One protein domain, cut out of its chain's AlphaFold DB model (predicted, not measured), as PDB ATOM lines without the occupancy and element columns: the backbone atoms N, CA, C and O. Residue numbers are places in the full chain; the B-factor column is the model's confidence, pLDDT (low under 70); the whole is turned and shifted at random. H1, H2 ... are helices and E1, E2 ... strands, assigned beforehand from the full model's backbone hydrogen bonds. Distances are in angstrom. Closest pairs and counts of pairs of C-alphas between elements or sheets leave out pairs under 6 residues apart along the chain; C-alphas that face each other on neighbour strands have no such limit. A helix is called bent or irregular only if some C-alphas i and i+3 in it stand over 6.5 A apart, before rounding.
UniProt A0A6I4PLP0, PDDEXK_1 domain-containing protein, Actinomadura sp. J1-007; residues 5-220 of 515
ATOM      1  N   PHE A   5     -26.574  10.487 -47.789       89.62
ATOM      2  CA  PHE A   5     -26.556   9.554 -46.672       89.62
ATOM      3  C   PHE A   5     -25.637   8.342 -46.851       89.62
ATOM      4  O   PHE A   5     -25.299   7.723 -45.852       89.62
ATOM      5  N   GLU A   6     -25.252   7.960 -48.072       90.06
ATOM      6  CA  GLU A   6     -24.385   6.794 -48.299       90.06
ATOM      7  C   GLU A   6     -23.011   6.965 -47.621       90.06
ATOM      8  O   GLU A   6     -22.737   6.211 -46.683       90.06
ATOM      9  N   PRO A   7     -22.190   7.981 -47.961       93.38
ATOM     10  CA  PRO A   7     -20.922   8.204 -47.265       93.38
ATOM     11  C   PRO A   7     -21.109   8.548 -45.779       93.38
ATOM     12  O   PRO A   7     -20.305   8.132 -44.953       93.38
ATOM     13  N   PHE A   8     -22.188   9.245 -45.407       95.19
ATOM     14  CA  PHE A   8     -22.517   9.508 -44.000       95.19
ATOM     15  C   PHE A   8     -22.715   8.213 -43.192       95.19
ATOM     16  O   PHE A   8     -22.104   8.044 -42.138       95.19
ATOM     17  N   ASN A   9     -23.519   7.274 -43.698       93.81
ATOM     18  CA  ASN A   9     -23.774   6.000 -43.029       93.81
ATOM     19  C   ASN A   9     -22.529   5.114 -42.996       93.81
ATOM     20  O   ASN A   9     -22.310   4.437 -41.999       93.81
ATOM     21  N   GLN A  10     -21.711   5.134 -44.051       94.00
ATOM     22  CA  GLN A  10     -20.456   4.383 -44.086       94.00
ATOM     23  C   GLN A  10     -19.472   4.879 -43.023       94.00
ATOM     24  O   GLN A  10     -18.893   4.067 -42.313       94.00
ATOM     25  N   ILE A  11     -19.329   6.197 -42.849       96.75
ATOM     26  CA  ILE A  11     -18.492   6.741 -41.773       96.75
ATOM     27  C   ILE A  11     -19.025   6.352 -40.394       96.75
ATOM     28  O   ILE A  11     -18.247   5.928 -39.539       96.75
ATOM     29  N   LEU A  12     -20.334   6.474 -40.162       96.69
ATOM     30  CA  LEU A  12     -20.913   6.039 -38.893       96.69
ATOM     31  C   LEU A  12     -20.736   4.536 -38.672       96.69
ATOM     32  O   LEU A  12     -20.515   4.130 -37.541       96.69
ATOM     33  N   ASP A  13     -20.771   3.711 -39.719       94.94
ATOM     34  CA  ASP A  13     -20.507   2.277 -39.602       94.94
ATOM     35  C   ASP A  13     -19.072   1.981 -39.146       94.94
ATOM     36  O   ASP A  13     -18.889   1.162 -38.242       94.94
ATOM     37  N   LEU A  14     -18.075   2.688 -39.694       96.31
ATOM     38  CA  LEU A  14     -16.681   2.569 -39.249       96.31
ATOM     39  C   LEU A  14     -16.540   2.895 -37.754       96.31
ATOM     40  O   LEU A  14     -15.841   2.206 -37.014       96.31
ATOM     41  N   ILE A  15     -17.230   3.934 -37.288       97.12
ATOM     42  CA  ILE A  15     -17.159   4.374 -35.888       97.12
ATOM     43  C   ILE A  15     -17.929   3.413 -34.971       97.12
ATOM     44  O   ILE A  15     -17.434   2.982 -33.931       97.12
ATOM     45  N   GLU A  16     -19.165   3.078 -35.334       95.38
ATOM     46  CA  GLU A  16     -20.103   2.382 -34.455       95.38
ATOM     47  C   GLU A  16     -19.896   0.867 -34.440       95.38
ATOM     48  O   GLU A  16     -19.991   0.256 -33.369       95.38
ATOM     49  N   PHE A  17     -19.585   0.265 -35.590       92.25
ATOM     50  CA  PHE A  17     -19.441  -1.185 -35.739       92.25
ATOM     51  C   PHE A  17     -17.980  -1.626 -35.822       92.25
ATOM     52  O   PHE A  17     -17.628  -2.616 -35.186       92.25
ATOM     53  N   GLU A  18     -17.121  -0.884 -36.525       93.75
ATOM     54  CA  GLU A  18     -15.687  -1.222 -36.638       93.75
ATOM     55  C   GLU A  18     -14.824  -0.591 -35.534       93.75
ATOM     56  O   GLU A  18     -13.639  -0.898 -35.422       93.75
ATOM     57  N   LYS A  19     -15.425   0.244 -34.675       94.62
ATOM     58  CA  LYS A  19     -14.779   0.899 -33.521       94.62
ATOM     59  C   LYS A  19     -13.585   1.780 -33.898       94.62
ATOM     60  O   LYS A  19     -12.692   2.005 -33.083       94.62
ATOM     61  N   LEU A  20     -13.598   2.316 -35.114       96.94
ATOM     62  CA  LEU A  20     -12.588   3.246 -35.590       96.94
ATOM     63  C   LEU A  20     -12.739   4.609 -34.901       96.94
ATOM     64  O   LEU A  20     -13.852   5.094 -34.681       96.94
ATOM     65  N   GLY A  21     -11.619   5.261 -34.584       96.62
ATOM     66  CA  GLY A  21     -11.641   6.624 -34.048       96.62
ATOM     67  C   GLY A  21     -12.220   7.617 -35.063       96.62
ATOM     68  O   GLY A  21     -12.018   7.464 -36.265       96.62
ATOM     69  N   GLU A  22     -12.903   8.673 -34.597       95.75
ATOM     70  CA  GLU A  22     -13.568   9.646 -35.489       95.75
ATOM     71  C   GLU A  22     -12.616  10.229 -36.537       95.75
ATOM     72  O   GLU A  22     -12.955  10.290 -37.717       95.75
ATOM     73  N   VAL A  23     -11.429  10.658 -36.107       95.75
ATOM     74  CA  VAL A  23     -10.435  11.285 -36.988       95.75
ATOM     75  C   VAL A  23     -10.027  10.327 -38.105       95.75
ATOM     76  O   VAL A  23      -9.980  10.722 -39.267       95.75
ATOM     77  N   GLU A  24      -9.790   9.060 -37.767       95.75
ATOM     78  CA  GLU A  24      -9.390   8.038 -38.730       95.75
ATOM     79  C   GLU A  24     -10.540   7.652 -39.671       95.75
ATOM     80  O   GLU A  24     -10.331   7.512 -40.876       95.75
ATOM     81  N   ALA A  25     -11.768   7.546 -39.153       96.31
ATOM     82  CA  ALA A  25     -12.949   7.304 -39.972       96.31
ATOM     83  C   ALA A  25     -13.170   8.447 -40.970       96.31
ATOM     84  O   ALA A  25     -13.278   8.206 -42.171       96.31
ATOM     85  N   LEU A  26     -13.160   9.702 -40.515       95.81
ATOM     86  CA  LEU A  26     -13.352  10.866 -41.384       95.81
ATOM     87  C   LEU A  26     -12.239  11.025 -42.425       95.81
ATOM     88  O   LEU A  26     -12.526  11.483 -43.531       95.81
ATOM     89  N   ALA A  27     -11.007  10.608 -42.120       94.56
ATOM     90  CA  ALA A  27      -9.914  10.597 -43.092       94.56
ATOM     91  C   ALA A  27     -10.198   9.673 -44.294       94.56
ATOM     92  O   ALA A  27      -9.682   9.913 -45.385       94.56
ATOM     93  N   ARG A  28     -11.079   8.665 -44.155       94.12
ATOM     94  CA  ARG A  28     -11.487   7.792 -45.275       94.12
ATOM     95  C   ARG A  28     -12.253   8.528 -46.375       94.12
ATOM     96  O   ARG A  28     -12.307   8.020 -47.489       94.12
ATOM     97  N   LEU A  29     -12.810   9.711 -46.098       91.81
ATOM     98  CA  LEU A  29     -13.457  10.545 -47.120       91.81
ATOM     99  C   LEU A  29     -12.467  11.066 -48.169       91.81
ATOM    100  O   LEU A  29     -12.871  11.305 -49.305       91.81
ATOM    101  N   ASP A  30     -11.196  11.216 -47.794       89.62
ATOM    102  CA  ASP A  30     -10.156  11.788 -48.655       89.62
ATOM    103  C   ASP A  30      -9.381  10.707 -49.423       89.62
ATOM    104  O   ASP A  30      -8.632  11.010 -50.351       89.62
ATOM    105  N   ILE A  31      -9.563   9.435 -49.056       88.12
ATOM    106  CA  ILE A  31      -8.883   8.309 -49.693       88.12
ATOM    107  C   ILE A  31      -9.724   7.832 -50.886       88.12
ATOM    108  O   ILE A  31     -10.854   7.358 -50.699       88.12
ATOM    109  N   PRO A  32      -9.187   7.881 -52.119       84.50
ATOM    110  CA  PRO A  32      -9.895   7.404 -53.295       84.50
ATOM    111  C   PRO A  32     -10.380   5.968 -53.117       84.50
ATOM    112  O   PRO A  32      -9.608   5.062 -52.811       84.50
ATOM    113  N   LYS A  33     -11.673   5.761 -53.360       82.00
ATOM    114  CA  LYS A  33     -12.336   4.453 -53.326       82.00
ATOM    115  C   LYS A  33     -12.362   3.728 -51.975       82.00
ATOM    116  O   LYS A  33     -12.777   2.574 -51.937       82.00
ATOM    117  N   ALA A  34     -11.985   4.381 -50.873       84.25
ATOM    118  CA  ALA A  34     -12.014   3.747 -49.552       84.25
ATOM    119  C   ALA A  34     -13.436   3.423 -49.064       84.25
ATOM    120  O   ALA A  34     -13.623   2.452 -48.340       84.25
ATOM    121  N   LEU A  35     -14.425   4.230 -49.458       81.12
ATOM    122  CA  LEU A  35     -15.815   4.108 -49.002       81.12
ATOM    123  C   LEU A  35     -16.773   3.683 -50.123       81.12
ATOM    124  O   LEU A  35     -17.692   2.897 -49.917       81.12
ATOM    125  N   SER A  36     -16.552   4.178 -51.338       76.81
ATOM    126  CA  SER A  36     -17.399   3.905 -52.498       76.81
ATOM    127  C   SER A  36     -16.526   3.675 -53.725       76.81
ATOM    128  O   SER A  36     -15.508   4.345 -53.863       76.81
ATOM    129  N   PRO A  37     -16.907   2.810 -54.681       74.12
ATOM    130  CA  PRO A  37     -16.187   2.696 -55.952       74.12
ATOM    131  C   PRO A  37     -16.134   4.020 -56.741       74.12
ATOM    132  O   PRO A  37     -15.323   4.151 -57.662       74.12
ATOM    133  N   ARG A  38     -16.987   4.994 -56.395       75.81
ATOM    134  CA  ARG A  38     -17.002   6.348 -56.959       75.81
ATOM    135  C   ARG A  38     -16.240   7.317 -56.056       75.81
ATOM    136  O   ARG A  38     -16.311   7.222 -54.836       75.81
ATOM    137  N   LEU A  39     -15.551   8.276 -56.673       82.75
ATOM    138  CA  LEU A  39     -14.946   9.390 -55.946       82.75
ATOM    139  C   LEU A  39     -16.038  10.212 -55.255       82.75
ATOM    140  O   LEU A  39     -17.055  10.547 -55.867       82.75
ATOM    141  N   ILE A  40     -15.818  10.524 -53.980       87.38
ATOM    142  CA  ILE A  40     -16.681  11.424 -53.220       87.38
ATOM    143  C   ILE A  40     -16.277  12.845 -53.594       87.38
ATOM    144  O   ILE A  40     -15.119  13.226 -53.457       87.38
ATOM    145  N   HIS A  41     -17.232  13.634 -54.074       90.94
ATOM    146  CA  HIS A  41     -16.987  15.037 -54.379       90.94
ATOM    147  C   HIS A  41     -16.600  15.806 -53.106       90.94
ATOM    148  O   HIS A  41     -17.262  15.677 -52.074       90.94
ATOM    149  N   GLU A  42     -15.594  16.676 -53.186       90.88
ATOM    150  CA  GLU A  42     -15.013  17.373 -52.027       90.88
ATOM    151  C   GLU A  42     -16.053  18.141 -51.200       90.88
ATOM    152  O   GLU A  42     -16.089  18.043 -49.975       90.88
ATOM    153  N   GLY A  43     -16.976  18.849 -51.857       92.31
ATOM    154  CA  GLY A  43     -18.054  19.544 -51.146       92.31
ATOM    155  C   GLY A  43     -19.038  18.620 -50.414       92.31
ATOM    156  O   GLY A  43     -19.524  18.977 -49.341       92.31
ATOM    157  N   LEU A  44     -19.280  17.404 -50.927       93.31
ATOM    158  CA  LEU A  44     -20.045  16.390 -50.195       93.31
ATOM    159  C   LEU A  44     -19.242  15.897 -48.985       93.31
ATOM    160  O   LEU A  44     -19.809  15.781 -47.904       93.31
ATOM    161  N   ALA A  45     -17.930  15.686 -49.124       93.81
ATOM    162  CA  ALA A  45     -17.071  15.317 -47.997       93.81
ATOM    163  C   ALA A  45     -17.096  16.377 -46.878       93.81
ATOM    164  O   ALA A  45     -17.199  16.020 -45.704       93.81
ATOM    165  N   VAL A  46     -17.086  17.676 -47.217       94.12
ATOM    166  CA  VAL A  46     -17.234  18.765 -46.230       94.12
ATOM    167  C   VAL A  46     -18.550  18.642 -45.461       94.12
ATOM    168  O   VAL A  46     -18.542  18.719 -44.231       94.12
ATOM    169  N   TRP A  47     -19.667  18.425 -46.163       95.19
ATOM    170  CA  TRP A  47     -20.964  18.232 -45.516       95.19
ATOM    171  C   TRP A  47     -20.986  16.974 -44.637       95.19
ATOM    172  O   TRP A  47     -21.405  17.062 -43.484       95.19
ATOM    173  N   VAL A  48     -20.476  15.832 -45.119       95.88
ATOM    174  CA  VAL A  48     -20.456  14.568 -44.356       95.88
ATOM    175  C   VAL A  48     -19.687  14.727 -43.044       95.88
ATOM    176  O   VAL A  48     -20.180  14.295 -42.006       95.88
ATOM    177  N   ARG A  49     -18.520  15.390 -43.051       95.81
ATOM    178  CA  ARG A  49     -17.750  15.646 -41.818       95.81
ATOM    179  C   ARG A  49     -18.566  16.412 -40.780       95.81
ATOM    180  O   ARG A  49     -18.527  16.072 -39.602       95.81
ATOM    181  N   GLN A  50     -19.292  17.446 -41.210       95.50
ATOM    182  CA  GLN A  50     -20.144  18.221 -40.309       95.50
ATOM    183  C   GLN A  50     -21.327  17.390 -39.812       95.50
ATOM    184  O   GLN A  50     -21.573  17.353 -38.610       95.50
ATOM    185  N   ALA A  51     -22.011  16.684 -40.714       96.81
ATOM    186  CA  ALA A  51     -23.166  15.859 -40.391       96.81
ATOM    187  C   ALA A  51     -22.831  14.746 -39.386       96.81
ATOM    188  O   ALA A  51     -23.578  14.545 -38.433       96.81
ATOM    189  N   VAL A  52     -21.701  14.049 -39.560       97.69
ATOM    190  CA  VAL A  52     -21.245  12.991 -38.640       97.69
ATOM    191  C   VAL A  52     -21.000  13.552 -37.244       97.69
ATOM    192  O   VAL A  52     -21.506  12.993 -36.275       97.69
ATOM    193  N   ARG A  53     -20.280  14.674 -37.132       97.62
ATOM    194  CA  ARG A  53     -20.017  15.318 -35.835       97.62
ATOM    195  C   ARG A  53     -21.308  15.751 -35.155       97.62
ATOM    196  O   ARG A  53     -21.575  15.328 -34.040       97.62
ATOM    197  N   ARG A  54     -22.166  16.481 -35.874       97.31
ATOM    198  CA  ARG A  54     -23.468  16.948 -35.372       97.31
ATOM    199  C   ARG A  54     -24.347  15.804 -34.883       97.31
ATOM    200  O   ARG A  54     -24.916  15.887 -33.801       97.31
ATOM    201  N   PHE A  55     -24.419  14.723 -35.652       97.81
ATOM    202  CA  PHE A  55     -25.179  13.541 -35.271       97.81
ATOM    203  C   PHE A  55     -24.636  12.894 -33.986       97.81
ATOM    204  O   PHE A  55     -25.418  12.526 -33.111       97.81
ATOM    205  N   ARG A  56     -23.309  12.766 -33.851       97.38
ATOM    206  CA  ARG A  56     -22.670  12.159 -32.672       97.38
ATOM    207  C   ARG A  56     -22.784  13.034 -31.429       97.38
ATOM    208  O   ARG A  56     -23.120  12.513 -30.370       97.38
ATOM    209  N   ASP A  57     -22.554  14.334 -31.563       97.12
ATOM    210  CA  ASP A  57     -22.680  15.298 -30.467       97.12
ATOM    211  C   ASP A  57     -24.130  15.350 -29.962       97.12
ATOM    212  O   ASP A  57     -24.383  15.318 -28.754       97.12
ATOM    213  N   GLY A  58     -25.094  15.338 -30.891       96.88
ATOM    214  CA  GLY A  58     -26.521  15.246 -30.584       96.88
ATOM    215  C   GLY A  58     -26.903  13.931 -29.902       96.88
ATOM    216  O   GLY A  58     -27.647  13.939 -28.925       96.88
ATOM    217  N   LEU A  59     -26.358  12.796 -30.361       97.25
ATOM    218  CA  LEU A  59     -26.528  11.499 -29.696       97.25
ATOM    219  C   LEU A  59     -25.976  11.526 -28.269       97.25
ATOM    220  O   LEU A  59     -26.685  11.134 -27.352       97.25
ATOM    221  N   ALA A  60     -24.751  12.006 -28.063       96.75
ATOM    222  CA  ALA A  60     -24.145  12.064 -26.735       96.75
ATOM    223  C   ALA A  60     -24.948  12.956 -25.774       96.75
ATOM    224  O   ALA A  60     -25.204  12.562 -24.638       96.75
ATOM    225  N   THR A  61     -25.390  14.122 -26.254       96.69
ATOM    226  CA  THR A  61     -26.203  15.064 -25.473       96.69
ATOM    227  C   THR A  61     -27.546  14.448 -25.086       96.69
ATOM    228  O   THR A  61     -27.911  14.455 -23.913       96.69
ATOM    229  N   ASP A  62     -28.267  13.862 -26.044       95.75
ATOM    230  CA  ASP A  62     -29.576  13.254 -25.789       95.75
ATOM    231  C   ASP A  62     -29.471  12.029 -24.867       95.75
ATOM    232  O   ASP A  62     -30.278  11.868 -23.956       95.75
ATOM    233  N   MET A  63     -28.433  11.202 -25.035       96.44
ATOM    234  CA  MET A  63     -28.179  10.038 -24.175       96.44
ATOM    235  C   MET A  63     -27.862  10.429 -22.730       96.44
ATOM    236  O   MET A  63     -28.282   9.725 -21.813       96.44
ATOM    237  N   ALA A  64     -27.185  11.559 -22.515       96.31
ATOM    238  CA  ALA A  64     -26.983  12.109 -21.177       96.31
ATOM    239  C   ALA A  64     -28.305  12.586 -20.550       96.31
ATOM    240  O   ALA A  64     -28.546  12.329 -19.375       96.31
ATOM    241  N   VAL A  65     -29.184  13.222 -21.335       94.69
ATOM    242  CA  VAL A  65     -30.498  13.704 -20.869       94.69
ATOM    243  C   VAL A  65     -31.416  12.558 -20.446       94.69
ATOM    244  O   VAL A  65     -32.136  12.689 -19.459       94.69
ATOM    245  N   VAL A  66     -31.405  11.435 -21.170       93.75
ATOM    246  CA  VAL A  66     -32.228  10.258 -20.827       93.75
ATOM    247  C   VAL A  66     -31.535   9.283 -19.869       93.75
ATOM    248  O   VAL A  66     -32.063   8.195 -19.636       93.75
ATOM    249  N   GLU A  67     -30.360   9.649 -19.345       95.31
ATOM    250  CA  GLU A  67     -29.548   8.820 -18.444       95.31
ATOM    251  C   GLU A  67     -29.327   7.398 -18.999       95.31
ATOM    252  O   GLU A  67     -29.495   6.384 -18.313       95.31
ATOM    253  N   ALA A  68     -28.993   7.313 -20.289       96.06
ATOM    254  CA  ALA A  68     -28.790   6.047 -20.974       96.06
ATOM    255  C   ALA A  68     -27.471   5.378 -20.566       96.06
ATOM    256  O   ALA A  68     -26.407   5.995 -20.549       96.06
ATOM    257  N   HIS A  69     -27.540   4.069 -20.340       95.31
ATOM    258  CA  HIS A  69     -26.398   3.199 -20.069       95.31
ATOM    259  C   HIS A  69     -26.348   2.058 -21.096       95.31
ATOM    260  O   HIS A  69     -27.351   1.742 -21.738       95.31
ATOM    261  N   ASP A  70     -25.184   1.427 -21.261       95.06
ATOM    262  CA  ASP A  70     -24.973   0.303 -22.191       95.06
ATOM    263  C   ASP A  70     -25.373   0.597 -23.653       95.06
ATOM    264  O   ASP A  70     -25.825  -0.292 -24.386       95.06
ATOM    265  N   LEU A  71     -25.215   1.851 -24.092       96.06
ATOM    266  CA  LEU A  71     -25.556   2.266 -25.450       96.06
ATOM    267  C   LEU A  71     -24.799   1.436 -26.489       96.06
ATOM    268  O   LEU A  71     -23.574   1.476 -26.589       96.06
ATOM    269  N   THR A  72     -25.557   0.719 -27.310       95.75
ATOM    270  CA  THR A  72     -25.035  -0.163 -28.349       95.75
ATOM    271  C   THR A  72     -25.711   0.153 -29.673       95.75
ATOM    272  O   THR A  72     -26.934   0.072 -29.778       95.75
ATOM    273  N   ALA A  73     -24.921   0.490 -30.690       95.69
ATOM    274  CA  ALA A  73     -25.409   0.584 -32.060       95.69
ATOM    275  C   ALA A  73     -25.771  -0.812 -32.583       95.69
ATOM    276  O   ALA A  73     -25.020  -1.772 -32.398       95.69
ATOM    277  N   VAL A  74     -26.915  -0.920 -33.248       93.62
ATOM    278  CA  VAL A  74     -27.431  -2.164 -33.823       93.62
ATOM    279  C   VAL A  74     -27.903  -1.919 -35.251       93.62
ATOM    280  O   VAL A  74     -28.248  -0.800 -35.640       93.62
ATOM    281  N   ARG A  75     -27.902  -2.971 -36.070       86.88
ATOM    282  CA  ARG A  75     -28.481  -2.890 -37.414       86.88
ATOM    283  C   ARG A  75     -30.015  -2.769 -37.334       86.88
ATOM    284  O   ARG A  75     -30.594  -3.093 -36.299       86.88
ATOM    285  N   PRO A  76     -30.683  -2.271 -38.391       83.75
ATOM    286  CA  PRO A  76     -32.128  -2.070 -38.374       83.75
ATOM    287  C   PRO A  76     -32.925  -3.363 -38.160       83.75
ATOM    288  O   PRO A  76     -32.482  -4.459 -38.511       83.75
ATOM    289  N   TRP A  77     -34.132  -3.203 -37.623       94.56
ATOM    290  CA  TRP A  77     -35.112  -4.273 -37.469       94.56
ATOM    291  C   TRP A  77     -35.993  -4.402 -38.713       94.56
ATOM    292  O   TRP A  77     -36.261  -3.418 -39.406       94.56
ATOM    293  N   VAL A  78     -36.476  -5.615 -38.965       94.88
ATOM    294  CA  VAL A  78     -37.431  -5.922 -40.034       94.88
ATOM    295  C   VAL A  78     -38.600  -6.697 -39.442       94.88
ATOM    296  O   VAL A  78     -38.412  -7.614 -38.641       94.88
ATOM    297  N   HIS A  79     -39.822  -6.337 -39.829       94.06
ATOM    298  CA  HIS A  79     -41.007  -7.127 -39.508       94.06
ATOM    299  C   HIS A  79     -41.470  -7.898 -40.744       94.06
ATOM    300  O   HIS A  79     -41.858  -7.297 -41.747       94.06
ATOM    301  N   GLN A  80     -41.433  -9.227 -40.660       91.94
ATOM    302  CA  GLN A  80     -41.879 -10.116 -41.727       91.94
ATOM    303  C   GLN A  80     -43.365 -10.430 -41.551       91.94
ATOM    304  O   GLN A  80     -43.784 -10.948 -40.517       91.94
ATOM    305  N   ILE A  81     -44.151 -10.121 -42.576       87.44
ATOM    306  CA  ILE A  81     -45.552 -10.507 -42.699       87.44
ATOM    307  C   ILE A  81     -45.566 -11.787 -43.540       87.44
ATOM    308  O   ILE A  81     -45.311 -11.718 -44.750       87.44
ATOM    309  N   PRO A  82     -45.799 -12.953 -42.917       77.81
ATOM    310  CA  PRO A  82     -45.744 -14.217 -43.626       77.81
ATOM    311  C   PRO A  82     -46.811 -14.278 -44.718       77.81
ATOM    312  O   PRO A  82     -47.903 -13.720 -44.598       77.81
ATOM    313  N   ALA A  83     -46.453 -14.987 -45.780       76.31
ATOM    314  CA  ALA A  83     -47.342 -15.394 -46.849       76.31
ATOM    315  C   ALA A  83     -48.598 -16.088 -46.275       76.31
ATOM    316  O   ALA A  83     -48.484 -16.954 -45.407       76.31
ATOM    317  N   ALA A  84     -49.789 -15.705 -46.745       73.62
ATOM    318  CA  ALA A  84     -51.045 -16.341 -46.331       73.62
ATOM    319  C   ALA A  84     -51.183 -17.765 -46.902       73.62
ATOM    320  O   ALA A  84     -51.838 -18.617 -46.306       73.62
ATOM    321  N   ASP A  85     -50.540 -18.016 -48.043       74.12
ATOM    322  CA  ASP A  85     -50.482 -19.301 -48.736       74.12
ATOM    323  C   ASP A  85     -49.103 -19.517 -49.409       74.12
ATOM    324  O   ASP A  85     -48.367 -18.544 -49.608       74.12
ATOM    325  N   PRO A  86     -48.736 -20.755 -49.799       65.81
ATOM    326  CA  PRO A  86     -47.427 -21.076 -50.386       65.81
ATOM    327  C   PRO A  86     -47.091 -20.385 -51.721       65.81
ATOM    328  O   PRO A  86     -45.932 -20.408 -52.136       65.81
ATOM    329  N   HIS A  87     -48.077 -19.810 -52.415       63.97
ATOM    330  CA  HIS A  87     -47.890 -19.071 -53.667       63.97
ATOM    331  C   HIS A  87     -47.805 -17.553 -53.450       63.97
ATOM    332  O   HIS A  87     -47.363 -16.821 -54.342       63.97
ATOM    333  N   SER A  88     -48.195 -17.071 -52.269       70.56
ATOM    334  CA  SER A  88     -48.081 -15.672 -51.871       70.56
ATOM    335  C   SER A  88     -46.668 -15.327 -51.378       70.56
ATOM    336  O   SER A  88     -45.913 -16.170 -50.894       70.56
ATOM    337  N   ARG A  89     -46.267 -14.064 -51.549       79.31
ATOM    338  CA  ARG A  89     -44.935 -13.583 -51.152       79.31
ATOM    339  C   ARG A  89     -44.957 -13.117 -49.700       79.31
ATOM    340  O   ARG A  89     -45.908 -12.463 -49.282       79.31
ATOM    341  N   THR A  90     -43.882 -13.386 -48.962       85.06
ATOM    342  CA  THR A  90     -43.619 -12.712 -47.684       85.06
ATOM    343  C   THR A  90     -43.408 -11.227 -47.949       85.06
ATOM    344  O   THR A  90     -42.606 -10.856 -48.810       85.06
ATOM    345  N   TYR A  91     -44.116 -10.383 -47.206       86.31
ATOM    346  CA  TYR A  91     -43.902  -8.941 -47.228       86.31
ATOM    347  C   TYR A  91     -43.055  -8.526 -46.035       86.31
ATOM    348  O   TYR A  91     -43.152  -9.111 -44.960       86.31
ATOM    349  N   GLU A  92     -42.239  -7.495 -46.210       91.31
ATOM    350  CA  GLU A  92     -41.363  -6.997 -45.157       91.31
ATOM    351  C   GLU A  92     -41.624  -5.518 -44.923       91.31
ATOM    352  O   GLU A  92     -41.598  -4.707 -45.851       91.31
ATOM    353  N   LEU A  93     -41.888  -5.169 -43.666       93.12
ATOM    354  CA  LEU A  93     -41.875  -3.786 -43.220       93.12
ATOM    355  C   LEU A  93     -40.463  -3.480 -42.728       93.12
ATOM    356  O   LEU A  93     -40.017  -4.009 -41.706       93.12
ATOM    357  N   CYS A  94     -39.768  -2.629 -43.476       92.25
ATOM    358  CA  CYS A  94     -38.410  -2.201 -43.178       92.25
ATOM    359  C   CYS A  94     -38.411  -0.758 -42.675       92.25
ATOM    360  O   CYS A  94     -39.199   0.073 -43.133       92.25
ATOM    361  N   VAL A  95     -37.482  -0.449 -41.776       93.44
ATOM    362  CA  VAL A  95     -37.208   0.923 -41.336       93.44
ATOM    363  C   VAL A  95     -35.819   1.357 -41.768       93.44
ATOM    364  O   VAL A  95     -34.903   0.545 -41.892       93.44
ATOM    365  N   TRP A  96     -35.665   2.658 -41.990       91.94
ATOM    366  CA  TRP A  96     -34.396   3.274 -42.353       91.94
ATOM    367  C   TRP A  96     -33.957   4.261 -41.270       91.94
ATOM    368  O   TRP A  96     -34.765   5.046 -40.777       91.94
ATOM    369  N   GLY A  97     -32.675   4.217 -40.908       94.12
ATOM    370  CA  GLY A  97     -32.075   5.050 -39.868       94.12
ATOM    371  C   GLY A  97     -30.929   4.332 -39.152       94.12
ATOM    372  O   GLY A  97     -30.462   3.285 -39.609       94.12
ATOM    373  N   ARG A  98     -30.481   4.896 -38.028       96.06
ATOM    374  CA  ARG A  98     -29.508   4.283 -37.111       96.06
ATOM    375  C   ARG A  98     -30.250   3.650 -35.935       96.06
ATOM    376  O   ARG A  98     -31.059   4.321 -35.294       96.06
ATOM    377  N   GLY A  99     -30.004   2.367 -35.684       96.12
ATOM    378  CA  GLY A  99     -30.596   1.632 -34.570       96.12
ATOM    379  C   GLY A  99     -29.684   1.654 -33.351       96.12
ATOM    380  O   GLY A  99     -28.477   1.454 -33.479       96.12
ATOM    381  N   TYR A 100     -30.260   1.841 -32.168       97.19
ATOM    382  CA  TYR A 100     -29.551   1.735 -30.899       97.19
ATOM    383  C   TYR A 100     -30.361   0.938 -29.886       97.19
ATOM    384  O   TYR A 100     -31.592   0.917 -29.915       97.19
ATOM    385  N   THR A 101     -29.660   0.315 -28.950       96.94
ATOM    386  CA  THR A 101     -30.247  -0.172 -27.705       96.94
ATOM    387  C   THR A 101     -29.496   0.385 -26.518       96.94
ATOM    388  O   THR A 101     -28.270   0.434 -26.555       96.94
ATOM    389  N   TYR A 102     -30.215   0.748 -25.468       97.31
ATOM    390  CA  TYR A 102     -29.644   1.216 -24.207       97.31
ATOM    391  C   TYR A 102     -30.594   0.900 -23.053       97.31
ATOM    392  O   TYR A 102     -31.754   0.539 -23.270       97.31
ATOM    393  N   ARG A 103     -30.102   1.021 -21.823       96.69
ATOM    394  CA  ARG A 103     -30.907   0.908 -20.606       96.69
ATOM    395  C   ARG A 103     -31.120   2.270 -19.970       96.69
ATOM    396  O   ARG A 103     -30.199   3.079 -19.919       96.69
ATOM    397  N   THR A 104     -32.317   2.473 -19.448       94.88
ATOM    398  CA  THR A 104     -32.675   3.574 -18.548       94.88
ATOM    399  C   THR A 104     -33.233   2.981 -17.252       94.88
ATOM    400  O   THR A 104     -33.379   1.760 -17.131       94.88
ATOM    401  N   ALA A 105     -33.623   3.829 -16.297       91.06
ATOM    402  CA  ALA A 105     -34.369   3.391 -15.114       91.06
ATOM    403  C   ALA A 105     -35.671   2.636 -15.458       91.06
ATOM    404  O   ALA A 105     -36.155   1.846 -14.652       91.06
ATOM    405  N   SER A 106     -36.230   2.859 -16.652       88.44
ATOM    406  CA  SER A 106     -37.479   2.241 -17.096       88.44
ATOM    407  C   SER A 106     -37.289   0.927 -17.869       88.44
ATOM    408  O   SER A 106     -38.272   0.264 -18.181       88.44
ATOM    409  N   GLY A 107     -36.048   0.510 -18.146       94.81
ATOM    410  CA  GLY A 107     -35.744  -0.773 -18.787       94.81
ATOM    411  C   GLY A 107     -34.905  -0.651 -20.059       94.81
ATOM    412  O   GLY A 107     -34.234   0.351 -20.304       94.81
ATOM    413  N   LEU A 108     -34.899  -1.715 -20.862       96.38
ATOM    414  CA  LEU A 108     -34.277  -1.756 -22.179       96.38
ATOM    415  C   LEU A 108     -35.121  -0.953 -23.174       96.38
ATOM    416  O   LEU A 108     -36.303  -1.217 -23.397       96.38
ATOM    417  N   THR A 109     -34.468  -0.008 -23.839       97.50
ATOM    418  CA  THR A 109     -35.046   0.771 -24.929       97.50
ATOM    419  C   THR A 109     -34.437   0.340 -26.255       97.50
ATOM    420  O   THR A 109     -33.216   0.204 -26.368       97.50
ATOM    421  N   ARG A 110     -35.280   0.148 -27.275       97.38
ATOM    422  CA  ARG A 110     -34.856   0.171 -28.682       97.38
ATOM    423  C   ARG A 110     -35.144   1.551 -29.252       97.38
ATOM    424  O   ARG A 110     -36.276   2.035 -29.176       97.38
ATOM    425  N   GLU A 111     -34.131   2.165 -29.844       97.62
ATOM    426  CA  GLU A 111     -34.238   3.480 -30.457       97.62
ATOM    427  C   GLU A 111     -33.899   3.442 -31.946       97.62
ATOM    428  O   GLU A 111     -32.899   2.854 -32.357       97.62
ATOM    429  N   LEU A 112     -34.723   4.109 -32.752       98.06
ATOM    430  CA  LEU A 112     -34.425   4.419 -34.146       98.06
ATOM    431  C   LEU A 112     -34.213   5.924 -34.303       98.06
ATOM    432  O   LEU A 112     -35.122   6.717 -34.058       98.06
ATOM    433  N   ARG A 113     -33.030   6.304 -34.785       97.69
ATOM    434  CA  ARG A 113     -32.704   7.674 -35.186       97.69
ATOM    435  C   ARG A 113     -32.799   7.812 -36.695       97.69
ATOM    436  O   ARG A 113     -32.045   7.169 -37.424       97.69
ATOM    437  N   VAL A 114     -33.702   8.661 -37.169       96.31
ATOM    438  CA  VAL A 114     -33.926   8.915 -38.594       96.31
ATOM    439  C   VAL A 114     -33.256  10.237 -38.978       96.31
ATOM    440  O   VAL A 114     -33.814  11.300 -38.695       96.31
ATOM    441  N   PRO A 115     -32.063  10.214 -39.596       95.69
ATOM    442  CA  PRO A 115     -31.359  11.443 -39.930       95.69
ATOM    443  C   PRO A 115     -32.036  12.178 -41.094       95.69
ATOM    444  O   PRO A 115     -32.487  11.566 -42.065       95.69
ATOM    445  N   VAL A 116     -32.056  13.508 -41.028       94.12
ATOM    446  CA  VAL A 116     -32.504  14.396 -42.107       94.12
ATOM    447  C   VAL A 116     -31.444  15.440 -42.414       94.12
ATOM    448  O   VAL A 116     -30.764  15.930 -41.525       94.12
ATOM    449  N   ILE A 117     -31.282  15.786 -43.695       92.12
ATOM    450  CA  ILE A 117     -30.179  16.649 -44.153       92.12
ATOM    451  C   ILE A 117     -30.212  18.046 -43.504       92.12
ATOM    452  O   ILE A 117     -29.160  18.626 -43.239       92.12
ATOM    453  N   GLY A 118     -31.413  18.591 -43.290       89.31
ATOM    454  CA  GLY A 118     -31.634  19.889 -42.654       89.31
ATOM    455  C   GLY A 118     -31.893  19.769 -41.153       89.31
ATOM    456  O   GLY A 118     -31.284  18.952 -40.470       89.31
ATOM    457  N   HIS A 119     -32.822  20.585 -40.666       91.38
ATOM    458  CA  HIS A 119     -33.309  20.557 -39.287       91.38
ATOM    459  C   HIS A 119     -34.395  19.493 -39.118       91.38
ATOM    460  O   HIS A 119     -35.195  19.274 -40.043       91.38
ATOM    461  N   ALA A 120     -34.434  18.851 -37.951       92.12
ATOM    462  CA  ALA A 120     -35.580  18.046 -37.549       92.12
ATOM    463  C   ALA A 120     -36.801  18.959 -37.350       92.12
ATOM    464  O   ALA A 120     -36.670  20.081 -36.872       92.12
ATOM    465  N   ASP A 121     -37.985  18.503 -37.751       88.06
ATOM    466  CA  ASP A 121     -39.236  19.236 -37.525       88.06
ATOM    467  C   ASP A 121     -40.357  18.375 -36.955       88.06
ATOM    468  O   ASP A 121     -41.356  18.914 -36.488       88.06
ATOM    469  N   GLY A 122     -40.217  17.047 -36.986       85.06
ATOM    470  CA  GLY A 122     -41.197  16.118 -36.434       85.06
ATOM    471  C   GLY A 122     -42.579  16.155 -37.092       85.06
ATOM    472  O   GLY A 122     -43.442  15.381 -36.689       85.06
ATOM    473  N   THR A 123     -42.819  17.009 -38.092       84.38
ATOM    474  CA  THR A 123     -44.143  17.237 -38.698       84.38
ATOM    475  C   THR A 123     -44.218  16.707 -40.124       84.38
ATOM    476  O   THR A 123     -45.299  16.323 -40.563       84.38
ATOM    477  N   ARG A 124     -43.075  16.576 -40.816       84.31
ATOM    478  CA  ARG A 124     -42.977  16.056 -42.196       84.31
ATOM    479  C   ARG A 124     -43.597  14.683 -42.417       84.31
ATOM    480  O   ARG A 124     -44.015  14.390 -43.532       84.31
ATOM    481  N   ARG A 125     -43.581  13.818 -41.401       90.06
ATOM    482  CA  ARG A 125     -44.033  12.426 -41.530       90.06
ATOM    483  C   ARG A 125     -45.477  12.278 -41.110       90.06
ATOM    484  O   ARG A 125     -45.867  12.791 -40.061       90.06
ATOM    485  N   SER A 126     -46.232  11.511 -41.878       92.88
ATOM    486  CA  SER A 126     -47.605  11.142 -41.537       92.88
ATOM    487  C   SER A 126     -47.663  10.256 -40.286       92.88
ATOM    488  O   SER A 126     -46.695   9.569 -39.948       92.88
ATOM    489  N   ASP A 127     -48.821  10.207 -39.626       95.06
ATOM    490  CA  ASP A 127     -49.037   9.288 -38.502       95.06
ATOM    491  C   ASP A 127     -48.822   7.825 -38.909       95.06
ATOM    492  O   ASP A 127     -48.274   7.042 -38.137       95.06
ATOM    493  N   ALA A 128     -49.198   7.461 -40.139       94.81
ATOM    494  CA  ALA A 128     -49.000   6.118 -40.674       94.81
ATOM    495  C   ALA A 128     -47.511   5.738 -40.736       94.81
ATOM    496  O   ALA A 128     -47.133   4.671 -40.255       94.81
ATOM    497  N   GLU A 129     -46.657   6.619 -41.264       94.62
ATOM    498  CA  GLU A 129     -45.207   6.392 -41.309       94.62
ATOM    499  C   GLU A 129     -44.613   6.278 -39.903       94.62
ATOM    500  O   GLU A 129     -43.849   5.350 -39.626       94.62
ATOM    501  N   ARG A 130     -44.990   7.184 -38.988       96.31
ATOM    502  CA  ARG A 130     -44.531   7.146 -37.587       96.31
ATOM    503  C   ARG A 130     -44.942   5.846 -36.902       96.31
ATOM    504  O   ARG A 130     -44.131   5.238 -36.207       96.31
ATOM    505  N   ALA A 131     -46.173   5.400 -37.134       97.12
ATOM    506  CA  ALA A 131     -46.712   4.183 -36.552       97.12
ATOM    507  C   ALA A 131     -46.029   2.918 -37.086       97.12
ATOM    508  O   ALA A 131     -45.717   2.023 -36.302       97.12
ATOM    509  N   VAL A 132     -45.740   2.851 -38.391       96.50
ATOM    510  CA  VAL A 132     -44.968   1.746 -38.988       96.50
ATOM    511  C   VAL A 132     -43.555   1.702 -38.407       96.50
ATOM    512  O   VAL A 132     -43.108   0.631 -38.002       96.50
ATOM    513  N   MET A 133     -42.867   2.847 -38.305       97.12
ATOM    514  CA  MET A 133     -41.523   2.897 -37.720       97.12
ATOM    515  C   MET A 133     -41.516   2.416 -36.268       97.12
ATOM    516  O   MET A 133     -40.741   1.526 -35.928       97.12
ATOM    517  N   ALA A 134     -42.405   2.959 -35.430       98.00
ATOM    518  CA  ALA A 134     -42.519   2.563 -34.029       98.00
ATOM    519  C   ALA A 134     -42.800   1.062 -33.886       98.00
ATOM    520  O   ALA A 134     -42.157   0.384 -33.090       98.00
ATOM    521  N   TYR A 135     -43.711   0.523 -34.696       97.75
ATOM    522  CA  TYR A 135     -44.063  -0.893 -34.663       97.75
ATOM    523  C   TYR A 135     -42.911  -1.807 -35.080       97.75
ATOM    524  O   TYR A 135     -42.614  -2.765 -34.373       97.75
ATOM    525  N   VAL A 136     -42.207  -1.504 -36.175       97.25
ATOM    526  CA  VAL A 136     -41.054  -2.314 -36.601       97.25
ATOM    527  C   VAL A 136     -39.934  -2.277 -35.560       97.25
ATOM    528  O   VAL A 136     -39.330  -3.308 -35.291       97.25
ATOM    529  N   VAL A 137     -39.677  -1.134 -34.920       97.56
ATOM    530  CA  VAL A 137     -38.683  -1.053 -33.834       97.56
ATOM    531  C   VAL A 137     -39.128  -1.871 -32.614       97.56
ATOM    532  O   VAL A 137     -38.306  -2.552 -31.996       97.56
ATOM    533  N   ALA A 138     -40.427  -1.857 -32.304       97.00
ATOM    534  CA  ALA A 138     -41.018  -2.577 -31.180       97.00
ATOM    535  C   ALA A 138     -40.952  -4.103 -31.335       97.00
ATOM    536  O   ALA A 138     -40.496  -4.793 -30.425       97.00
ATOM    537  N   VAL A 139     -41.415  -4.625 -32.477       95.31
ATOM    538  CA  VAL A 139     -41.667  -6.068 -32.666       95.31
ATOM    539  C   VAL A 139     -40.850  -6.705 -33.787       95.31
ATOM    540  O   VAL A 139     -40.919  -7.916 -33.988       95.31
ATOM    541  N   GLY A 140     -40.108  -5.911 -34.557       95.06
ATOM    542  CA  GLY A 140     -39.267  -6.412 -35.635       95.06
ATOM    543  C   GLY A 140     -38.112  -7.254 -35.103       95.06
ATOM    544  O   GLY A 140     -37.577  -7.019 -34.011       95.06
ATOM    545  N   GLY A 141     -37.720  -8.242 -35.899       94.31
ATOM    546  CA  GLY A 141     -36.536  -9.038 -35.626       94.31
ATOM    547  C   GLY A 141     -35.282  -8.350 -36.159       94.31
ATOM    548  O   GLY A 141     -35.324  -7.608 -37.143       94.31
ATOM    549  N   LEU A 142     -34.162  -8.572 -35.476       94.25
ATOM    550  CA  LEU A 142     -32.872  -8.010 -35.862       94.25
ATOM    551  C   LEU A 142     -32.313  -8.772 -37.071       94.25
ATOM    552  O   LEU A 142     -32.320 -10.002 -37.072       94.25
ATOM    553  N   VAL A 143     -31.809  -8.059 -38.078       92.38
ATOM    554  CA  VAL A 143     -31.190  -8.691 -39.254       92.38
ATOM    555  C   VAL A 143     -29.902  -9.428 -38.858       92.38
ATOM    556  O   VAL A 143     -29.003  -8.847 -38.244       92.38
ATOM    557  N   ASP A 144     -29.789 -10.697 -39.257       92.31
ATOM    558  CA  ASP A 144     -28.568 -11.498 -39.159       92.31
ATOM    559  C   ASP A 144     -27.534 -10.955 -40.151       92.31
ATOM    560  O   ASP A 144     -27.502 -11.283 -41.339       92.31
ATOM    561  N   THR A 145     -26.709 -10.046 -39.641       87.62
ATOM    562  CA  THR A 145     -25.754  -9.280 -40.443       87.62
ATOM    563  C   THR A 145     -24.674 -10.168 -41.069       87.62
ATOM    564  O   THR A 145     -24.456 -10.031 -42.270       87.62
ATOM    565  N   PRO A 146     -24.055 -11.133 -40.354       89.94
ATOM    566  CA  PRO A 146     -23.141 -12.092 -40.973       89.94
ATOM    567  C   PRO A 146     -23.735 -12.869 -42.155       89.94
ATOM    568  O   PRO A 146     -23.021 -13.152 -43.117       89.94
ATOM    569  N   VAL A 147     -25.020 -13.234 -42.102       92.06
ATOM    570  CA  VAL A 147     -25.694 -13.911 -43.224       92.06
ATOM    571  C   VAL A 147     -26.008 -12.925 -44.346       92.06
ATOM    572  O   VAL A 147     -25.739 -13.222 -45.510       92.06
ATOM    573  N   PHE A 148     -26.531 -11.745 -44.008       90.06
ATOM    574  CA  PHE A 148     -26.830 -10.694 -44.978       90.06
ATOM    575  C   PHE A 148     -25.583 -10.256 -45.757       90.06
ATOM    576  O   PHE A 148     -25.620 -10.168 -46.982       90.06
ATOM    577  N   ASP A 149     -24.464 -10.029 -45.068       88.19
ATOM    578  CA  ASP A 149     -23.233  -9.514 -45.668       88.19
ATOM    579  C   ASP A 149     -22.570 -10.505 -46.632       88.19
ATOM    580  O   ASP A 149     -21.942 -10.072 -47.600       88.19
ATOM    581  N   LYS A 150     -22.756 -11.817 -46.423       91.94
ATOM    582  CA  LYS A 150     -22.254 -12.865 -47.328       91.94
ATOM    583  C   LYS A 150     -22.929 -12.851 -48.700       91.94
ATOM    584  O   LYS A 150     -22.296 -13.250 -49.673       91.94
ATOM    585  N   ASP A 151     -24.189 -12.418 -48.784       88.75
ATOM    586  CA  ASP A 151     -24.967 -12.433 -50.030       88.75
ATOM    587  C   ASP A 151     -26.002 -11.294 -50.085       88.75
ATOM    588  O   ASP A 151     -27.213 -11.495 -50.203       88.75
ATOM    589  N   LYS A 152     -25.517 -10.050 -50.003       87.12
ATOM    590  CA  LYS A 152     -26.378  -8.853 -50.042       87.12
ATOM    591  C   LYS A 152     -27.259  -8.818 -51.288       87.12
ATOM    592  O   LYS A 152     -28.413  -8.398 -51.221       87.12
ATOM    593  N   GLY A 153     -26.712  -9.244 -52.430       85.88
ATOM    594  CA  GLY A 153     -27.395  -9.209 -53.722       85.88
ATOM    595  C   GLY A 153     -28.674 -10.038 -53.721       85.88
ATOM    596  O   GLY A 153     -29.704  -9.567 -54.208       85.88
ATOM    597  N   ARG A 154     -28.647 -11.218 -53.092       88.50
ATOM    598  CA  ARG A 154     -29.826 -12.070 -52.943       88.50
ATOM    599  C   ARG A 154     -30.950 -11.369 -52.187       88.50
ATOM    600  O   ARG A 154     -32.065 -11.299 -52.703       88.50
ATOM    601  N   PHE A 155     -30.670 -10.797 -51.022       87.19
ATOM    602  CA  PHE A 155     -31.699 -10.146 -50.202       87.19
ATOM    603  C   PHE A 155     -32.235  -8.866 -50.862       87.19
ATOM    604  O   PHE A 155     -33.442  -8.676 -50.991       87.19
ATOM    605  N   LEU A 156     -31.352  -8.040 -51.431       83.12
ATOM    606  CA  LEU A 156     -31.746  -6.818 -52.149       83.12
ATOM    607  C   LEU A 156     -32.506  -7.088 -53.468       83.12
ATOM    608  O   LEU A 156     -33.126  -6.174 -54.034       83.12
ATOM    609  N   SER A 157     -32.478  -8.332 -53.961       80.06
ATOM    610  CA  SER A 157     -33.243  -8.783 -55.130       80.06
ATOM    611  C   SER A 157     -34.651  -9.297 -54.803       80.06
ATOM    612  O   SER A 157     -35.418  -9.558 -55.728       80.06
ATOM    613  N   GLY A 158     -35.035  -9.346 -53.520       80.19
ATOM    614  CA  GLY A 158     -36.405  -9.644 -53.085       80.19
ATOM    615  C   GLY A 158     -36.572 -10.945 -52.298       80.19
ATOM    616  O   GLY A 158     -37.705 -11.350 -52.050       80.19
ATOM    617  N   VAL A 159     -35.475 -11.601 -51.907       87.56
ATOM    618  CA  VAL A 159     -35.522 -12.658 -50.887       87.56
ATOM    619  C   VAL A 159     -35.682 -12.001 -49.511       87.56
ATOM    620  O   VAL A 159     -34.949 -11.046 -49.251       87.56
ATOM    621  N   PRO A 160     -36.571 -12.507 -48.630       90.31
ATOM    622  CA  PRO A 160     -36.740 -11.954 -47.288       90.31
ATOM    623  C   PRO A 160     -35.418 -11.857 -46.522       90.31
ATOM    624  O   PRO A 160     -34.588 -12.768 -46.610       90.31
ATOM    625  N   PHE A 161     -35.228 -10.770 -45.776       91.50
ATOM    626  CA  PHE A 161     -34.036 -10.554 -44.962       91.50
ATOM    627  C   PHE A 161     -33.810 -11.724 -43.992       91.50
ATOM    628  O   PHE A 161     -34.766 -12.285 -43.445       91.50
ATOM    629  N   PRO A 162     -32.546 -12.102 -43.737       92.62
ATOM    630  CA  PRO A 162     -32.250 -13.106 -42.734       92.62
ATOM    631  C   PRO A 162     -32.445 -12.452 -41.364       92.62
ATOM    632  O   PRO A 162     -31.771 -11.479 -41.037       92.62
ATOM    633  N   VAL A 163     -33.396 -12.944 -40.578       93.38
ATOM    634  CA  VAL A 163     -33.740 -12.380 -39.268       93.38
ATOM    635  C   VAL A 163     -33.307 -13.350 -38.173       93.38
ATOM    636  O   VAL A 163     -33.548 -14.553 -38.266       93.38
ATOM    637  N   LEU A 164     -32.656 -12.825 -37.134       92.00
ATOM    638  CA  LEU A 164     -32.244 -13.610 -35.977       92.00
ATOM    639  C   LEU A 164     -33.464 -14.150 -35.217       92.00
ATOM    640  O   LEU A 164     -34.482 -13.460 -35.107       92.00
ATOM    641  N   PRO A 165     -33.369 -15.358 -34.634       87.06
ATOM    642  CA  PRO A 165     -34.449 -15.896 -33.822       87.06
ATOM    643  C   PRO A 165     -34.678 -15.020 -32.585       87.06
ATOM    644  O   PRO A 165     -33.741 -14.439 -32.036       87.06
ATOM    645  N   ALA A 166     -35.915 -14.989 -32.083       78.38
ATOM    646  CA  ALA A 166     -36.279 -14.223 -30.883       78.38
ATOM    647  C   ALA A 166     -35.495 -14.641 -29.620       78.38
ATOM    648  O   ALA A 166     -35.416 -13.890 -28.653       78.38
ATOM    649  N   THR A 167     -34.901 -15.838 -29.631       83.38
ATOM    650  CA  THR A 167     -34.057 -16.377 -28.557       83.38
ATOM    651  C   THR A 167     -32.597 -15.922 -28.631       83.38
ATOM    652  O   THR A 167     -31.815 -16.254 -27.741       83.38
ATOM    653  N   ALA A 168     -32.197 -15.183 -29.672       86.94
ATOM    654  CA  ALA A 168     -30.831 -14.699 -29.808       86.94
ATOM    655  C   ALA A 168     -30.468 -13.738 -28.663       86.94
ATOM    656  O   ALA A 168     -31.207 -12.814 -28.326       86.94
ATOM    657  N   THR A 169     -29.286 -13.933 -28.080       85.25
ATOM    658  CA  THR A 169     -28.808 -13.174 -26.911       85.25
ATOM    659  C   THR A 169     -28.028 -11.909 -27.276       85.25
ATOM    660  O   THR A 169     -27.494 -11.235 -26.394       85.25
ATOM    661  N   VAL A 170     -27.973 -11.553 -28.562       87.88
ATOM    662  CA  VAL A 170     -27.251 -10.369 -29.043       87.88
ATOM    663  C   VAL A 170     -28.009  -9.066 -28.729       87.88
ATOM    664  O   VAL A 170     -29.248  -9.054 -28.716       87.88
ATOM    665  N   PRO A 171     -27.303  -7.941 -28.482       85.38
ATOM    666  CA  PRO A 171     -27.930  -6.624 -28.369       85.38
ATOM    667  C   PRO A 171     -28.829  -6.323 -29.575       85.38
ATOM    668  O   PRO A 171     -28.485  -6.644 -30.708       85.38
ATOM    669  N   GLY A 172     -30.006  -5.744 -29.331       86.50
ATOM    670  CA  GLY A 172     -31.003  -5.488 -30.376       86.50
ATOM    671  C   GLY A 172     -31.944  -6.651 -30.696       86.50
ATOM    672  O   GLY A 172     -33.022  -6.381 -31.212       86.50
ATOM    673  N   ALA A 173     -31.620  -7.908 -30.363       89.50
ATOM    674  CA  ALA A 173     -32.526  -9.041 -30.608       89.50
ATOM    675  C   ALA A 173     -33.595  -9.208 -29.515       89.50
ATOM    676  O   ALA A 173     -34.725  -9.595 -29.806       89.50
ATOM    677  N   ARG A 174     -33.273  -8.841 -28.267       88.44
ATOM    678  CA  ARG A 174     -34.214  -8.888 -27.133       88.44
ATOM    679  C   ARG A 174     -35.357  -7.894 -27.299       88.44
ATOM    680  O   ARG A 174     -35.118  -6.762 -27.728       88.44
ATOM    681  N   THR A 175     -36.572  -8.313 -26.954       89.56
ATOM    682  CA  THR A 175     -37.751  -7.438 -26.888       89.56
ATOM    683  C   THR A 175     -37.503  -6.318 -25.875       89.56
ATOM    684  O   THR A 175     -37.029  -6.620 -24.779       89.56
ATOM    685  N   PRO A 176     -37.761  -5.046 -26.222       95.31
ATOM    686  CA  PRO A 176     -37.598  -3.945 -25.285       95.31
ATOM    687  C   PRO A 176     -38.845  -3.753 -24.419       95.31
ATOM    688  O   PRO A 176     -39.945  -4.124 -24.819       95.31
ATOM    689  N   GLU A 177     -38.697  -3.076 -23.286       96.88
ATOM    690  CA  GLU A 177     -39.822  -2.495 -22.552       96.88
ATOM    691  C   GLU A 177     -40.271  -1.172 -23.201       96.88
ATOM    692  O   GLU A 177     -41.458  -0.836 -23.198       96.88
ATOM    693  N   HIS A 178     -39.331  -0.447 -23.821       97.38
ATOM    694  CA  HIS A 178     -39.576   0.869 -24.408       97.38
ATOM    695  C   HIS A 178     -39.065   1.027 -25.837       97.38
ATOM    696  O   HIS A 178     -38.049   0.475 -26.261       97.38
ATOM    697  N   VAL A 179     -39.785   1.848 -26.589       97.62
ATOM    698  CA  VAL A 179     -39.496   2.163 -27.980       97.62
ATOM    699  C   VAL A 179     -39.434   3.666 -28.132       97.62
ATOM    700  O   VAL A 179     -40.345   4.387 -27.714       97.62
ATOM    701  N   ARG A 180     -38.370   4.129 -28.780       97.62
ATOM    702  CA  ARG A 180     -38.177   5.535 -29.116       97.62
ATOM    703  C   ARG A 180     -37.838   5.671 -30.593       97.62
ATOM    704  O   ARG A 180     -37.001   4.957 -31.133       97.62
ATOM    705  N   VAL A 181     -38.518   6.580 -31.273       98.12
ATOM    706  CA  VAL A 181     -38.217   6.943 -32.657       98.12
ATOM    707  C   VAL A 181     -38.037   8.447 -32.691       98.12
ATOM    708  O   VAL A 181     -38.945   9.181 -32.302       98.12
ATOM    709  N   VAL A 182     -36.883   8.903 -33.159       97.50
ATOM    710  CA  VAL A 182     -36.549  10.328 -33.249       97.50
ATOM    711  C   VAL A 182     -36.122  10.682 -34.666       97.50
ATOM    712  O   VAL A 182     -35.464   9.899 -35.353       97.50
ATOM    713  N   GLU A 183     -36.491  11.874 -35.110       97.25
ATOM    714  CA  GLU A 183     -35.872  12.520 -36.262       97.25
ATOM    715  C   GLU A 183     -34.641  13.290 -35.785       97.25
ATOM    716  O   GLU A 183     -34.718  13.942 -34.750       97.25
ATOM    717  N   VAL A 184     -33.526  13.227 -36.518       97.06
ATOM    718  CA  VAL A 184     -32.281  13.932 -36.161       97.06
ATOM    719  C   VAL A 184     -31.867  14.880 -37.278       97.06
ATOM    720  O   VAL A 184     -31.624  14.440 -38.405       97.06
ATOM    721  N   GLY A 185     -31.758  16.168 -36.971       95.88
ATOM    722  CA  GLY A 185     -31.266  17.185 -37.888       95.88
ATOM    723  C   GLY A 185     -29.755  17.093 -38.064       95.88
ATOM    724  O   GLY A 185     -28.999  17.189 -37.105       95.88
ATOM    725  N   LEU A 186     -29.276  16.919 -39.296       95.81
ATOM    726  CA  LEU A 186     -27.837  16.910 -39.593       95.81
ATOM    727  C   LEU A 186     -27.251  18.323 -39.743       95.81
ATOM    728  O   LEU A 186     -26.035  18.472 -39.878       95.81
ATOM    729  N   ALA A 187     -28.095  19.358 -39.728       91.75
ATOM    730  CA  ALA A 187     -27.662  20.753 -39.739       91.75
ATOM    731  C   ALA A 187     -27.202  21.247 -38.355       91.75
ATOM    732  O   ALA A 187     -26.242  22.013 -38.270       91.75
ATOM    733  N   ASP A 188     -27.868  20.803 -37.290       92.12
ATOM    734  CA  ASP A 188     -27.716  21.285 -35.910       92.12
ATOM    735  C   ASP A 188     -27.379  20.172 -34.904       92.12
ATOM    736  O   ASP A 188     -26.678  20.446 -33.928       92.12
ATOM    737  N   GLY A 189     -27.748  18.922 -35.199       94.62
ATOM    738  CA  GLY A 189     -27.610  17.766 -34.312       94.62
ATOM    739  C   GLY A 189     -28.834  17.542 -33.422       94.62
ATOM    740  O   GLY A 189     -28.833  16.613 -32.617       94.62
ATOM    741  N   GLU A 190     -29.874  18.370 -33.551       95.44
ATOM    742  CA  GLU A 190     -31.049  18.309 -32.686       95.44
ATOM    743  C   GLU A 190     -31.941  17.120 -33.042       95.44
ATOM    744  O   GLU A 190     -32.065  16.726 -34.207       95.44
ATOM    745  N   SER A 191     -32.583  16.544 -32.025       95.25
ATOM    746  CA  SER A 191     -33.516  15.434 -32.192       95.25
ATOM    747  C   SER A 191     -34.931  15.805 -31.773       95.25
ATOM    748  O   SER A 191     -35.139  16.309 -30.672       95.25
ATOM    749  N   VAL A 192     -35.910  15.470 -32.612       96.12
ATOM    750  CA  VAL A 192     -37.340  15.645 -32.327       96.12
ATOM    751  C   VAL A 192     -38.003  14.267 -32.221       96.12
ATOM    752  O   VAL A 192     -37.848  13.448 -33.135       96.12
ATOM    753  N   PRO A 193     -38.748  13.969 -31.140       96.25
ATOM    754  CA  PRO A 193     -39.430  12.689 -31.001       96.25
ATOM    755  C   PRO A 193     -40.555  12.537 -32.031       96.25
ATOM    756  O   PRO A 193     -41.447  13.374 -32.141       96.25
ATOM    757  N   LEU A 194     -40.529  11.425 -32.766       97.12
ATOM    758  CA  LEU A 194     -41.611  10.982 -33.649       97.12
ATOM    759  C   LEU A 194     -42.557  10.011 -32.936       97.12
ATOM    760  O   LEU A 194     -43.745   9.962 -33.254       97.12
ATOM    761  N   PHE A 195     -42.020   9.227 -31.999       97.81
ATOM    762  CA  PHE A 195     -42.758   8.326 -31.121       97.81
ATOM    763  C   PHE A 195     -41.928   8.013 -29.869       97.81
ATOM    764  O   PHE A 195     -40.717   7.808 -29.965       97.81
ATOM    765  N   GLN A 196     -42.581   7.906 -28.713       97.00
ATOM    766  CA  GLN A 196     -41.982   7.384 -27.486       97.00
ATOM    767  C   GLN A 196     -43.058   6.663 -26.668       97.00
ATOM    768  O   GLN A 196     -44.113   7.236 -26.400       97.00
ATOM    769  N   GLY A 197     -42.812   5.412 -26.279       97.38
ATOM    770  CA  GLY A 197     -43.792   4.625 -25.527       97.38
ATOM    771  C   GLY A 197     -43.372   3.178 -25.289       97.38
ATOM    772  O   GLY A 197     -42.230   2.807 -25.550       97.38
ATOM    773  N   SER A 198     -44.293   2.362 -24.777       97.81
ATOM    774  CA  SER A 198     -44.099   0.913 -24.647       97.81
ATOM    775  C   SER A 198     -44.348   0.176 -25.971       97.81
ATOM    776  O   SER A 198     -44.851   0.752 -26.947       97.81
ATOM    777  N   VAL A 199     -44.039  -1.121 -25.999       97.56
ATOM    778  CA  VAL A 199     -44.345  -2.012 -27.133       97.56
ATOM    779  C   VAL A 199     -45.853  -2.084 -27.408       97.56
ATOM    780  O   VAL A 199     -46.280  -2.086 -28.568       97.56
ATOM    781  N   GLU A 200     -46.680  -2.077 -26.362       97.94
ATOM    782  CA  GLU A 200     -48.142  -2.088 -26.469       97.94
ATOM    783  C   GLU A 200     -48.645  -0.790 -27.102       97.94
ATOM    784  O   GLU A 200     -49.476  -0.825 -28.012       97.94
ATOM    785  N   ALA A 201     -48.098   0.356 -26.681       98.12
ATOM    786  CA  ALA A 201     -48.441   1.656 -27.246       98.12
ATOM    787  C   ALA A 201     -48.066   1.746 -28.735       98.12
ATOM    788  O   ALA A 201     -48.865   2.223 -29.542       98.12
ATOM    789  N   ALA A 202     -46.890   1.238 -29.121       98.12
ATOM    790  CA  ALA A 202     -46.465   1.192 -30.522       98.12
ATOM    791  C   ALA A 202     -47.395   0.300 -31.363       98.12
ATOM    792  O   ALA A 202     -47.802   0.671 -32.466       98.12
ATOM    793  N   SER A 203     -47.795  -0.849 -30.811       97.94
ATOM    794  CA  SER A 203     -48.723  -1.785 -31.455       97.94
ATOM    795  C   SER A 203     -50.120  -1.188 -31.635       97.94
ATOM    796  O   SER A 203     -50.707  -1.300 -32.714       97.94
ATOM    797  N   ALA A 204     -50.639  -0.502 -30.613       98.00
ATOM    798  CA  ALA A 204     -51.914   0.207 -30.684       98.00
ATOM    799  C   ALA A 204     -51.864   1.352 -31.710       98.00
ATOM    800  O   ALA A 204     -52.794   1.523 -32.503       98.00
ATOM    801  N   TYR A 205     -50.752   2.091 -31.753       97.62
ATOM    802  CA  TYR A 205     -50.550   3.175 -32.708       97.62
ATOM    803  C   TYR A 205     -50.534   2.662 -34.158       97.62
ATOM    804  O   TYR A 205     -51.235   3.202 -35.018       97.62
ATOM    805  N   PHE A 206     -49.845   1.547 -34.424       97.25
ATOM    806  CA  PHE A 206     -49.871   0.874 -35.727       97.25
ATOM    807  C   PHE A 206     -51.242   0.320 -36.099       97.25
ATOM    808  O   PHE A 206     -51.667   0.471 -37.247       97.25
ATOM    809  N   ALA A 207     -51.969  -0.270 -35.150       96.44
ATOM    810  CA  ALA A 207     -53.326  -0.740 -35.402       96.44
ATOM    811  C   ALA A 207     -54.258   0.400 -35.844       96.44
ATOM    812  O   ALA A 207     -55.069   0.200 -36.747       96.44
ATOM    813  N   LYS A 208     -54.104   1.585 -35.240       96.50
ATOM    814  CA  LYS A 208     -54.921   2.769 -35.522       96.50
ATOM    815  C   LYS A 208     -54.536   3.477 -36.827       96.50
ATOM    816  O   LYS A 208     -55.425   3.818 -37.599       96.50
ATOM    817  N   HIS A 209     -53.244   3.695 -37.080       95.06
ATOM    818  CA  HIS A 209     -52.782   4.555 -38.183       95.06
ATOM    819  C   HIS A 209     -52.036   3.805 -39.298       95.06
ATOM    820  O   HIS A 209     -52.100   4.208 -40.457       95.06
ATOM    821  N   GLY A 210     -51.339   2.710 -38.983       91.69
ATOM    822  CA  GLY A 210     -50.462   2.008 -39.929       91.69
ATOM    823  C   GLY A 210     -51.158   0.930 -40.765       91.69
ATOM    824  O   GLY A 210     -50.942   0.853 -41.972       91.69
ATOM    825  N   ARG A 211     -52.024   0.105 -40.157       88.81
ATOM    826  CA  ARG A 211     -52.636  -1.065 -40.829       88.81
ATOM    827  C   ARG A 211     -53.386  -0.710 -42.110       88.81
ATOM    828  O   ARG A 211     -53.185  -1.350 -43.141       88.81
ATOM    829  N   THR A 212     -54.245   0.304 -42.041       87.75
ATOM    830  CA  THR A 212     -55.031   0.764 -43.192       87.75
ATOM    831  C   THR A 212     -54.126   1.315 -44.286       87.75
ATOM    832  O   THR A 212     -54.264   0.904 -45.431       87.75
ATOM    833  N   ALA A 213     -53.133   2.137 -43.932       87.12
ATOM    834  CA  ALA A 213     -52.197   2.705 -44.896       87.12
ATOM    835  C   ALA A 213     -51.398   1.628 -45.653       87.12
ATOM    836  O   ALA A 213     -51.293   1.691 -46.875       87.12
ATOM    837  N   ILE A 214     -50.899   0.598 -44.956       86.19
ATOM    838  CA  ILE A 214     -50.195  -0.530 -45.591       86.19
ATOM    839  C   ILE A 214     -51.125  -1.310 -46.528       86.19
ATOM    840  O   ILE A 214     -50.752  -1.636 -47.653       86.19
ATOM    841  N   ARG A 215     -52.356  -1.594 -46.094       84.31
ATOM    842  CA  ARG A 215     -53.341  -2.296 -46.927       84.31
ATOM    843  C   ARG A 215     -53.703  -1.497 -48.179       84.31
ATOM    844  O   ARG A 215     -53.833  -2.076 -49.254       84.31
ATOM    845  N   ASP A 216     -53.890  -0.192 -48.037       83.88
ATOM    846  CA  ASP A 216     -54.280   0.683 -49.138       83.88
ATOM    847  C   ASP A 216     -53.119   0.852 -50.135       83.88
ATOM    848  O   ASP A 216     -53.351   0.834 -51.345       83.88
ATOM    849  N   LEU A 217     -51.867   0.868 -49.655       80.12
ATOM    850  CA  LEU A 217     -50.670   0.816 -50.501       80.12
ATOM    851  C   LEU A 217     -50.663  -0.423 -51.411       80.12
ATOM    852  O   LEU A 217     -50.391  -0.298 -52.600       80.12
ATOM    853  N   PHE A 218     -51.019  -1.603 -50.888       76.12
ATOM    854  CA  PHE A 218     -51.097  -2.834 -51.688       76.12
ATOM    855  C   PHE A 218     -52.260  -2.864 -52.688       76.12
ATOM    856  O   PHE A 218     -52.217  -3.632 -53.647       76.12
ATOM    857  N   ARG A 219     -53.307  -2.059 -52.472       78.50
ATOM    858  CA  ARG A 219     -54.485  -1.994 -53.356       78.50
ATOM    859  C   ARG A 219     -54.373  -0.927 -54.440       78.50
ATOM    860  O   ARG A 219     -55.146  -0.966 -55.393       78.50
ATOM    861  N   SER A 220     -53.457   0.028 -54.298       71.19
ATOM    862  CA  SER A 220     -53.305   1.112 -55.263       71.19
ATOM    863  C   SER A 220     -52.771   0.596 -56.602       71.19
ATOM    864  O   SER A 220     -51.668   0.059 -56.685       71.19
TER     865      SER A 220
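AT A GLANCE: This is residues 5 to 220 of the 515 residues of the protein "PDDEXK_1 domain-containing protein" of Actinomadura sp. J1-007 (UniProt A0A6I4PLP0). A twisted sheet of five strands makes the core, with the long helix H3 over one face and helices H4 and H7a over the other. H1 packs on H3 and H2 on H1 toward one end of the longest axis; the small hairpin E2 and E3 packs on H4, its link reaching toward the other end, and residues 215 to 220 stick out. The printed part has 216 residues, with named elements in the order H1 H2 H3 E1 E2 E3 E4 E5 H4 H5 H6 E6 E7 H7, and its class is mixed, helices and strands. The large sheet is mixed, in the order E1 E4 E5 E6 E7; the whole is compact, with a radius of gyration of the C-alphas of 17.8 A and spans of 51 by 40 by 37 A.

HOW THE PARTS SIT: The large sheet runs E1, residues 69 to 74, E4, 98 to 104, E5, 107 to 116, E6, 178 to 185, and E7, 191 to 198. Within hydrogen-bond range are N 72 and O 101 of antiparallel E1 and E4, 2.8 A; N 100 and O 111 of the hairpin E4 and E5, 2.8 A; N 112 and O 180 of parallel E5 and E6, 2.9 A; and N 181 and O 195 of the hairpin E6 and E7, 2.8 A. Three layers, helices on both faces of the sheet, are formed with H3, residues 42 to 65, at a height of 9.2 A, and, on the opposite face, H4, residues 127 to 139, at 8.4 A, and H7a, residues 199 to 208, at 8.2 A. H4 and H7a touch, the closest C-alphas being those of Ala 131 and Phe 206, 4.6 A. H7, residues 199 to 219, was assigned as one helix by its hydrogen bonds but is bent, with C-alphas 208 and 211 6.9 A apart; H7a and H7b, residues 211 to 219, stand at a steep tilt of 49 degrees. The hairpin E2, residues 77 to 81, and E3, residues 91 to 94, has N 79 and O 93 within hydrogen-bond range, 3.0 A; the closest C-alphas of E2 and H4 are those of His 79 and Val 136, 5.6 A. H1, residues 5 to 16, touches H3 with residues 7 to 12 alone, Phe 8 and Val 48 having the closest C-alphas, 5.5 A, and touches H2, residues 22 to 27, with residues 11 to 15 alone, Ile 11 and Ala 25 having the closest, 5.9 A. E5, H4, H5, residues 145 to 150, H6, residues 152 to 156, and E6 make a strand-helix-strand unit, two parallel neighbour strands with helices between. Every O i to N i+4 pair is within hydrogen-bond range in H1, H2, H3, H4, H6, H7a and H7b, and 1 of 2 in H5.

IN THESE COORDINATES: H1 begins at C-alpha 5 (-26.556, 9.554, -46.672), and H7b ends at C-alpha 219 (-54.485, -1.994, -53.356). H3 measures 35.0 A and E5 28.0 A from first to last C-alpha.

THE WHOLE: The C-alphas of Val 23 and Asp 85 are the two farthest apart, 51.7 A. The printed part has no cut; the links H2 to H3 and H6 to E6 are long, and pLDDT is under 70 at residues 86 to 87.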